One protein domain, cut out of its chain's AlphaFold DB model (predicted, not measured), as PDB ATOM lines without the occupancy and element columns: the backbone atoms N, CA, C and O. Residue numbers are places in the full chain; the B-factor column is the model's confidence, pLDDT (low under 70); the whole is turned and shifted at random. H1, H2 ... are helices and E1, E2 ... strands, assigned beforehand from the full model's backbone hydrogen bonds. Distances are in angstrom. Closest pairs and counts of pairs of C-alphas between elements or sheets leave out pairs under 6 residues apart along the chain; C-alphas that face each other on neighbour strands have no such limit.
ATOM      1  N   ILE A  64     163.823 200.747 179.784       96.25
ATOM      2  CA  ILE A  64     163.613 201.242 178.423       96.25
ATOM      3  C   ILE A  64     162.966 200.127 177.612       96.25
ATOM      4  O   ILE A  64     163.554 199.063 177.423       96.25
ATOM      5  N   GLU A  65     161.745 200.379 177.157       94.56
ATOM      6  CA  GLU A  65     161.018 199.498 176.252       94.56
ATOM      7  C   GLU A  65     161.451 199.784 174.809       94.56
ATOM      8  O   GLU A  65     161.449 200.936 174.372       94.56
ATOM      9  N   ALA A  66     161.833 198.740 174.069       93.06
ATOM     10  CA  ALA A  66     162.092 198.862 172.639       93.06
ATOM     11  C   ALA A  66     160.781 199.167 171.903       93.06
ATOM     12  O   ALA A  66     159.758 198.556 172.199       93.06
ATOM     13  N   GLY A  67     160.812 200.069 170.921       90.50
ATOM     14  CA  GLY A  67     159.623 200.435 170.155       90.50
ATOM     15  C   GLY A  67     159.115 199.279 169.299       90.50
ATOM     16  O   GLY A  67     158.047 198.731 169.559       90.50
ATOM     17  N   ILE A  68     159.861 198.908 168.253       86.81
ATOM     18  CA  ILE A  68     159.503 197.775 167.382       86.81
ATOM     19  C   ILE A  68     160.746 196.955 167.038       86.81
ATOM     20  O   ILE A  68     161.724 197.455 166.484       86.81
ATOM     21  N   GLY A  69     160.658 195.648 167.286       85.94
ATOM     22  CA  GLY A  69     161.746 194.715 167.016       85.94
ATOM     23  C   GLY A  69     162.867 194.867 168.032       85.94
ATOM     24  O   GLY A  69     162.671 194.564 169.206       85.94
ATOM     25  N   GLY A  70     164.035 195.290 167.556       85.31
ATOM     26  CA  GLY A  70     165.223 195.452 168.382       85.31
ATOM     27  C   GLY A  70     166.402 196.034 167.609       85.31
ATOM     28  O   GLY A  70     166.884 197.118 167.929       85.31
ATOM     29  N   LYS A  71     166.840 195.355 166.542       84.12
ATOM     30  CA  LYS A  71     168.039 195.751 165.783       84.12
ATOM     31  C   LYS A  71     168.034 197.211 165.293       84.12
ATOM     32  O   LYS A  71     169.003 197.899 165.604       84.12
ATOM     33  N   PRO A  72     167.014 197.699 164.555       88.62
ATOM     34  CA  PRO A  72     166.987 199.077 164.062       88.62
ATOM     35  C   PRO A  72     166.274 200.037 165.028       88.62
ATOM     36  O   PRO A  72     165.868 201.120 164.614       88.62
ATOM     37  N   ASP A  73     166.021 199.628 166.273       93.88
ATOM     38  CA  ASP A  73     165.238 200.435 167.201       93.88
ATOM     39  C   ASP A  73     166.063 201.615 167.734       93.88
ATOM     40  O   ASP A  73     167.234 201.457 168.083       93.88
ATOM     41  N   ALA A  74     165.446 202.798 167.835       94.81
ATOM     42  CA  ALA A  74     166.117 204.010 168.309       94.81
ATOM     43  C   ALA A  74     166.667 203.870 169.740       94.81
ATOM     44  O   ALA A  74     167.596 204.583 170.121       94.81
ATOM     45  N   THR A  75     166.120 202.942 170.532       95.12
ATOM     46  CA  THR A  75     166.606 202.655 171.886       95.12
ATOM     47  C   THR A  75     167.875 201.796 171.896       95.12
ATOM     48  O   THR A  75     168.605 201.814 172.884       95.12
ATOM     49  N   ASN A  76     168.219 201.092 170.812       94.50
ATOM     50  CA  ASN A  76     169.319 200.120 170.771       94.50
ATOM     51  C   ASN A  76     170.718 200.758 170.594       94.50
ATOM     52  O   ASN A  76     171.530 200.309 169.784       94.50
ATOM     53  N   ILE A  77     171.028 201.806 171.360       93.38
ATOM     54  CA  ILE A  77     172.261 202.609 171.216       93.38
ATOM     55  C   ILE A  77     173.192 202.565 172.438       93.38
ATOM     56  O   ILE A  77     174.191 203.280 172.481       93.38
ATOM     57  N   PHE A  78     172.886 201.738 173.441       91.62
ATOM     58  CA  PHE A  78     173.643 201.648 174.694       91.62
ATOM     59  C   PHE A  78     173.859 200.194 175.139       91.62
ATOM     60  O   PHE A  78     173.230 199.280 174.605       91.62
ATOM     61  N   HIS A  79     174.752 199.988 176.110       92.69
ATOM     62  CA  HIS A  79     174.923 198.702 176.791       92.69
ATOM     63  C   HIS A  79     174.020 198.627 178.022       92.69
ATOM     64  O   HIS A  79     174.102 199.492 178.898       92.69
ATOM     65  N   ALA A  80     173.153 197.620 178.080       94.50
ATOM     66  CA  ALA A  80     172.170 197.463 179.143       94.50
ATOM     67  C   ALA A  80     172.748 196.706 180.349       94.50
ATOM     68  O   ALA A  80     173.598 195.829 180.211       94.50
ATOM     69  N   LEU A  81     172.240 197.005 181.551       95.44
ATOM     70  CA  LEU A  81     172.545 196.211 182.749       95.44
ATOM     71  C   LEU A  81     171.965 194.794 182.659       95.44
ATOM     72  O   LEU A  81     172.543 193.857 183.203       95.44
ATOM     73  N   ALA A  82     170.820 194.656 181.992       95.94
ATOM     74  CA  ALA A  82     170.202 193.396 181.620       95.94
ATOM     75  C   ALA A  82     169.247 193.629 180.443       95.94
ATOM     76  O   ALA A  82     168.660 194.707 180.319       95.94
ATOM     77  N   VAL A  83     169.061 192.606 179.614       96.12
ATOM     78  CA  VAL A  83     168.072 192.584 178.531       96.12
ATOM     79  C   VAL A  83     166.940 191.639 178.916       96.12
ATOM     80  O   VAL A  83     167.185 190.534 179.398       96.12
ATOM     81  N   VAL A  84     165.694 192.056 178.689       95.56
ATOM     82  CA  VAL A  84     164.509 191.248 178.999       95.56
ATOM     83  C   VAL A  84     163.704 191.000 177.728       95.56
ATOM     84  O   VAL A  84     163.274 191.942 177.068       95.56
ATOM     85  N   CYS A  85     163.476 189.729 177.400       94.31
ATOM     86  CA  CYS A  85     162.613 189.296 176.306       94.31
ATOM     87  C   CYS A  85     161.454 188.464 176.880       94.31
ATOM     88  O   CYS A  85     161.616 187.266 177.114       94.31
ATOM     89  N   PRO A  86     160.291 189.075 177.167       92.69
ATOM     90  CA  PRO A  86     159.199 188.370 177.835       92.69
ATOM     91  C   PRO A  86     158.556 187.291 176.951       92.69
ATOM     92  O   PRO A  86     158.158 186.249 177.465       92.69
ATOM     93  N   SER A  87     158.455 187.520 175.641       92.62
ATOM     94  CA  SER A  87     157.900 186.566 174.677       92.62
ATOM     95  C   SER A  87     158.294 186.918 173.238       92.62
ATOM     96  O   SER A  87     158.735 188.036 172.946       92.62
ATOM     97  N   ILE A  88     158.109 185.956 172.330       92.88
ATOM     98  CA  ILE A  88     158.213 186.133 170.875       92.88
ATOM     99  C   ILE A  88     156.935 185.580 170.245       92.88
ATOM    100  O   ILE A  88     156.518 184.464 170.549       92.88
ATOM    101  N   SER A  89     156.307 186.374 169.382       91.44
ATOM    102  CA  SER A  89     155.055 186.044 168.699       91.44
ATOM    103  C   SER A  89     155.010 186.702 167.324       91.44
ATOM    104  O   SER A  89     155.799 187.604 167.040       91.44
ATOM    105  N   PHE A  90     154.059 186.282 166.486       90.94
ATOM    106  CA  PHE A  90     153.764 186.935 165.212       90.94
ATOM    107  C   PHE A  90     153.197 188.336 165.447       90.94
ATOM    108  O   PHE A  90     151.996 188.514 165.634       90.94
ATOM    109  N   ASP A  91     154.084 189.323 165.461       84.75
ATOM    110  CA  ASP A  91     153.754 190.737 165.578       84.75
ATOM    111  C   ASP A  91     154.616 191.542 164.602       84.75
ATOM    112  O   ASP A  91     155.755 191.169 164.313       84.75
ATOM    113  N   HIS A  92     154.057 192.624 164.061       86.75
ATOM    114  CA  HIS A  92     154.714 193.504 163.094       86.75
ATOM    115  C   HIS A  92     155.431 192.753 161.952       86.75
ATOM    116  O   HIS A  92     156.537 193.129 161.555       86.75
ATOM    117  N   GLN A  93     154.806 191.704 161.404       89.69
ATOM    118  CA  GLN A  93     155.432 190.790 160.435       89.69
ATOM    119  C   GLN A  93     155.986 191.497 159.188       89.69
ATOM    120  O   GLN A  93     157.032 191.114 158.673       89.69
ATOM    121  N   GLU A  94     155.349 192.584 158.742       88.25
ATOM    122  CA  GLU A  94     155.843 193.408 157.625       88.25
ATOM    123  C   GLU A  94     157.224 194.033 157.887       88.25
ATOM    124  O   GLU A  94     157.947 194.360 156.950       88.25
ATOM    125  N   ARG A  95     157.598 194.211 159.161       84.31
ATOM    126  CA  ARG A  95     158.878 194.800 159.587       84.31
ATOM    127  C   ARG A  95     159.848 193.772 160.156       84.31
ATOM    128  O   ARG A  95     161.055 193.967 160.044       84.31
ATOM    129  N   LEU A  96     159.335 192.738 160.821       89.06
ATOM    130  CA  LEU A  96     160.142 191.801 161.606       89.06
ATOM    131  C   LEU A  96     160.386 190.460 160.910       89.06
ATOM    132  O   LEU A  96     161.273 189.729 161.336       89.06
ATOM    133  N   GLY A  97     159.647 190.166 159.840       90.69
ATOM    134  CA  GLY A  97     159.704 188.895 159.127       90.69
ATOM    135  C   GLY A  97     158.428 188.076 159.293       90.69
ATOM    136  O   GLY A  97     157.532 188.399 160.076       90.69
ATOM    137  N   HIS A  98     158.329 187.007 158.510       93.44
ATOM    138  CA  HIS A  98     157.087 186.239 158.379       93.44
ATOM    139  C   HIS A  98     157.087 184.924 159.167       93.44
ATOM    140  O   HIS A  98     156.063 184.245 159.191       93.44
ATOM    141  N   ASN A  99     158.193 184.584 159.829       93.69
ATOM    142  CA  ASN A  99     158.339 183.407 160.687       93.69
ATOM    143  C   ASN A  99     158.882 183.810 162.079       93.69
ATOM    144  O   ASN A  99     159.330 184.947 162.265       93.69
ATOM    145  N   LEU A 100     158.796 182.924 163.076       94.12
ATOM    146  CA  LEU A 100     159.192 183.262 164.450       94.12
ATOM    147  C   LEU A 100     160.710 183.376 164.598       94.12
ATOM    148  O   LEU A 100     161.166 184.176 165.416       94.12
ATOM    149  N   ALA A 101     161.484 182.639 163.798       94.12
ATOM    150  CA  ALA A 101     162.941 182.748 163.796       94.12
ATOM    151  C   ALA A 101     163.420 184.137 163.324       94.12
ATOM    152  O   ALA A 101     164.300 184.726 163.951       94.12
ATOM    153  N   ASP A 102     162.814 184.713 162.284       93.25
ATOM    154  CA  ASP A 102     163.135 186.058 161.786       93.25
ATOM    155  C   ASP A 102     162.853 187.118 162.863       93.25
ATOM    156  O   ASP A 102     163.690 187.981 163.157       93.25
ATOM    157  N   ILE A 103     161.686 187.012 163.510       93.94
ATOM    158  CA  ILE A 103     161.277 187.917 164.590       93.94
ATOM    159  C   ILE A 103     162.236 187.780 165.781       93.94
ATOM    160  O   ILE A 103     162.653 188.790 166.363       93.94
ATOM    161  N   ALA A 104     162.617 186.548 166.127       93.69
ATOM    162  CA  ALA A 104     163.587 186.267 167.175       93.69
ATOM    163  C   ALA A 104     164.953 186.887 166.864       93.69
ATOM    164  O   ALA A 104     165.504 187.572 167.722       93.69
ATOM    165  N   GLN A 105     165.459 186.761 165.633       92.75
ATOM    166  CA  GLN A 105     166.730 187.369 165.220       92.75
ATOM    167  C   GLN A 105     166.714 188.897 165.354       92.75
ATOM    168  O   GLN A 105     167.681 189.493 165.839       92.75
ATOM    169  N   GLN A 106     165.615 189.549 164.963       92.00
ATOM    170  CA  GLN A 106     165.466 191.004 165.096       92.00
ATOM    171  C   GLN A 106     165.488 191.462 166.557       92.00
ATOM    172  O   GLN A 106     166.103 192.486 166.869       92.00
ATOM    173  N   LYS A 107     164.819 190.718 167.444       91.75
ATOM    174  CA  LYS A 107     164.748 191.026 168.879       91.75
ATOM    175  C   LYS A 107     166.055 190.691 169.597       91.75
ATOM    176  O   LYS A 107     166.536 191.505 170.374       91.75
ATOM    177  N   ALA A 108     166.675 189.553 169.290       91.50
ATOM    178  CA  ALA A 108     167.940 189.120 169.882       91.50
ATOM    179  C   ALA A 108     169.096 190.084 169.581       91.50
ATOM    180  O   ALA A 108     170.027 190.202 170.371       91.50
ATOM    181  N   ALA A 109     169.019 190.845 168.487       88.88
ATOM    182  CA  ALA A 109     170.036 191.824 168.110       88.88
ATOM    183  C   ALA A 109     170.210 193.007 169.088       88.88
ATOM    184  O   ALA A 109     171.149 193.788 168.918       88.88
ATOM    185  N   VAL A 110     169.329 193.177 170.083       91.75
ATOM    186  CA  VAL A 110     169.557 194.151 171.169       91.75
ATOM    187  C   VAL A 110     170.577 193.651 172.190       91.75
ATOM    188  O   VAL A 110     171.193 194.471 172.868       91.75
ATOM    189  N   ILE A 111     170.764 192.327 172.278       92.00
ATOM    190  CA  ILE A 111     171.685 191.672 173.207       92.00
ATOM    191  C   ILE A 111     173.111 191.947 172.738       92.00
ATOM    192  O   ILE A 111     173.541 191.477 171.679       92.00
ATOM    193  N   LYS A 112     173.867 192.700 173.537       89.50
ATOM    194  CA  LYS A 112     175.296 192.936 173.305       89.50
ATOM    195  C   LYS A 112     176.128 192.028 174.209       89.50
ATOM    196  O   LYS A 112     175.642 191.397 175.146       89.50
ATOM    197  N   ALA A 113     177.420 191.919 173.903       84.56
ATOM    198  CA  ALA A 113     178.300 190.989 174.600       84.56
ATOM    199  C   ALA A 113     178.318 191.247 176.119       84.56
ATOM    200  O   ALA A 113     178.601 192.363 176.553       84.56
ATOM    201  N   LYS A 114     178.141 190.168 176.897       87.38
ATOM    202  CA  LYS A 114     178.228 190.112 178.373       87.38
ATOM    203  C   LYS A 114     177.033 190.685 179.144       87.38
ATOM    204  O   LYS A 114     177.107 190.757 180.368       87.38
ATOM    205  N   GLU A 115     175.946 191.047 178.473       93.75
ATOM    206  CA  GLU A 115     174.717 191.484 179.144       93.75
ATOM    207  C   GLU A 115     173.937 190.259 179.656       93.75
ATOM    208  O   GLU A 115     173.709 189.320 178.886       93.75
ATOM    209  N   PRO A 116     173.530 190.214 180.937       95.88
ATOM    210  CA  PRO A 116     172.577 189.223 181.418       95.88
ATOM    211  C   PRO A 116     171.272 189.308 180.625       95.88
ATOM    212  O   PRO A 116     170.743 190.400 180.411       95.88
ATOM    213  N   VAL A 117     170.729 188.157 180.228       95.25
ATOM    214  CA  VAL A 117     169.478 188.084 179.469       95.25
ATOM    215  C   VAL A 117     168.446 187.291 180.260       95.25
ATOM    216  O   VAL A 117     168.717 186.178 180.709       95.25
ATOM    217  N   VAL A 118     167.258 187.867 180.419       95.88
ATOM    218  CA  VAL A 118     166.086 187.202 180.994       95.88
ATOM    219  C   VAL A 118     165.096 186.957 179.868       95.88
ATOM    220  O   VAL A 118     164.607 187.902 179.252       95.88
ATOM    221  N   ILE A 119     164.801 185.690 179.597       93.94
ATOM    222  CA  ILE A 119     163.904 185.284 178.515       93.94
ATOM    223  C   ILE A 119     162.720 184.537 179.126       93.94
ATOM    224  O   ILE A 119     162.904 183.687 179.999       93.94
ATOM    225  N   GLY A 120     161.507 184.880 178.695       94.25
ATOM    226  CA  GLY A 120     160.309 184.115 179.019       94.25
ATOM    227  C   GLY A 120     160.243 182.788 178.261       94.25
ATOM    228  O   GLY A 120     161.190 182.361 177.603       94.25
ATOM    229  N   GLN A 121     159.104 182.107 178.343       93.69
ATOM    230  CA  GLN A 121     158.905 180.879 177.579       93.69
ATOM    231  C   GLN A 121     158.767 181.211 176.086       93.69
ATOM    232  O   GLN A 121     157.902 181.996 175.701       93.69
ATOM    233  N   LEU A 122     159.618 180.603 175.257       92.75
ATOM    234  CA  LEU A 122     159.620 180.798 173.809       92.75
ATOM    235  C   LEU A 122     159.031 179.594 173.074       92.75
ATOM    236  O   LEU A 122     159.119 178.456 173.541       92.75
ATOM    237  N   ASP A 123     158.470 179.862 171.898       93.44
ATOM    238  CA  ASP A 123     158.155 178.829 170.916       93.44
ATOM    239  C   ASP A 123     159.443 178.099 170.475       93.44
ATOM    240  O   ASP A 123     160.493 178.750 170.369       93.44
ATOM    241  N   PRO A 124     159.402 176.778 170.204       92.62
ATOM    242  CA  PRO A 124     160.564 176.033 169.731       92.62
ATOM    243  C   PRO A 124     161.280 176.676 168.540       92.62
ATOM    244  O   PRO A 124     162.509 176.667 168.519       92.62
ATOM    245  N   GLU A 125     160.547 177.262 167.590       92.00
ATOM    246  CA  GLU A 125     161.130 177.924 166.417       92.00
ATOM    247  C   GLU A 125     161.967 179.150 166.814       92.00
ATOM    248  O   GLU A 125     163.093 179.317 166.351       92.00
ATOM    249  N   ALA A 126     161.455 179.974 167.732       92.88
ATOM    250  CA  ALA A 126     162.165 181.146 168.237       92.88
ATOM    251  C   ALA A 126     163.347 180.771 169.148       92.88
ATOM    252  O   ALA A 126     164.348 181.480 169.176       92.88
ATOM    253  N   SER A 127     163.242 179.662 169.888       91.12
ATOM    254  CA  SER A 127     164.266 179.219 170.849       91.12
ATOM    255  C   SER A 127     165.566 178.707 170.215       91.12
ATOM    256  O   SER A 127     166.555 178.518 170.919       91.12
ATOM    257  N   GLN A 128     165.555 178.437 168.906       90.31
ATOM    258  CA  GLN A 128     166.716 177.940 168.160       90.31
ATOM    259  C   GLN A 128     167.634 179.057 167.642       90.31
ATOM    260  O   GLN A 128     168.676 178.751 167.058       90.31
ATOM    261  N   VAL A 129     167.243 180.321 167.834       88.56
ATOM    262  CA  VAL A 129     168.016 181.525 167.491       88.56
ATOM    263  C   VAL A 129     168.904 181.929 168.659       88.56
ATOM    264  O   VAL A 129     170.099 182.196 168.401       88.56
TER     265      VAL A 129
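What this domain is: This is residues 64 to 129 of the 129 residues of the protein "Bifunctional folylpolyglutamate synthase/dihydrofolate synthase" of Streptococcus dysgalactiae (UniProt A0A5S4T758). This domain has little regular structure: it is mostly loops gathered round one helix, H2, with two short strands, E1 and E2, side by side along one side. The tiny helix H3 packs on H2, and H1 meets H2 at a corner. The printed part has 66 residues, 23 in named elements, in the order E1, H1, H2, E2, H3; the class is mixed. The whole is compact, with a radius of gyration of the C-alphas of 11.2 A and spans of 29 by 23 by 17 A.

Where its parts are: Residues 64 to 82 hold no named element. E1 is residues 83 to 85, from C-alpha 83 at (168.072, 192.584, 178.531). H1 is residues 93 to 96, H2 residues 100 to 108, 11.8 A long, E2 residues 117 to 119, and H3 residues 124 to 127, its C-alpha 127 at (164.266, 179.219, 170.849).

How they stand to each other: E1 and E2 are parallel at 11 degrees, with N 85 and O 118 2.8 A apart, within hydrogen-bond range. E1, H1 and H2, E2 form a strand-helix-strand unit, parallel neighbour strands with helices between, its crossover right-handed. H2 and H3 touch, the closest C-alphas being Ala 101 and Ala 126, 4.8 A. H1 and H2 touch only at the corner, closest at C-alphas 96 and 103, 5.0 A. In H2 every O i to N i+4 pair is within hydrogen-bond range; H1 and H3 are too short for such a pair.

The domain as a whole: The C-alphas farthest apart, of Glu 94 and Lys 114, are 30.7 A apart. The printed part has no cut, no link is long, and no printed residue is under 70 in pLDDT.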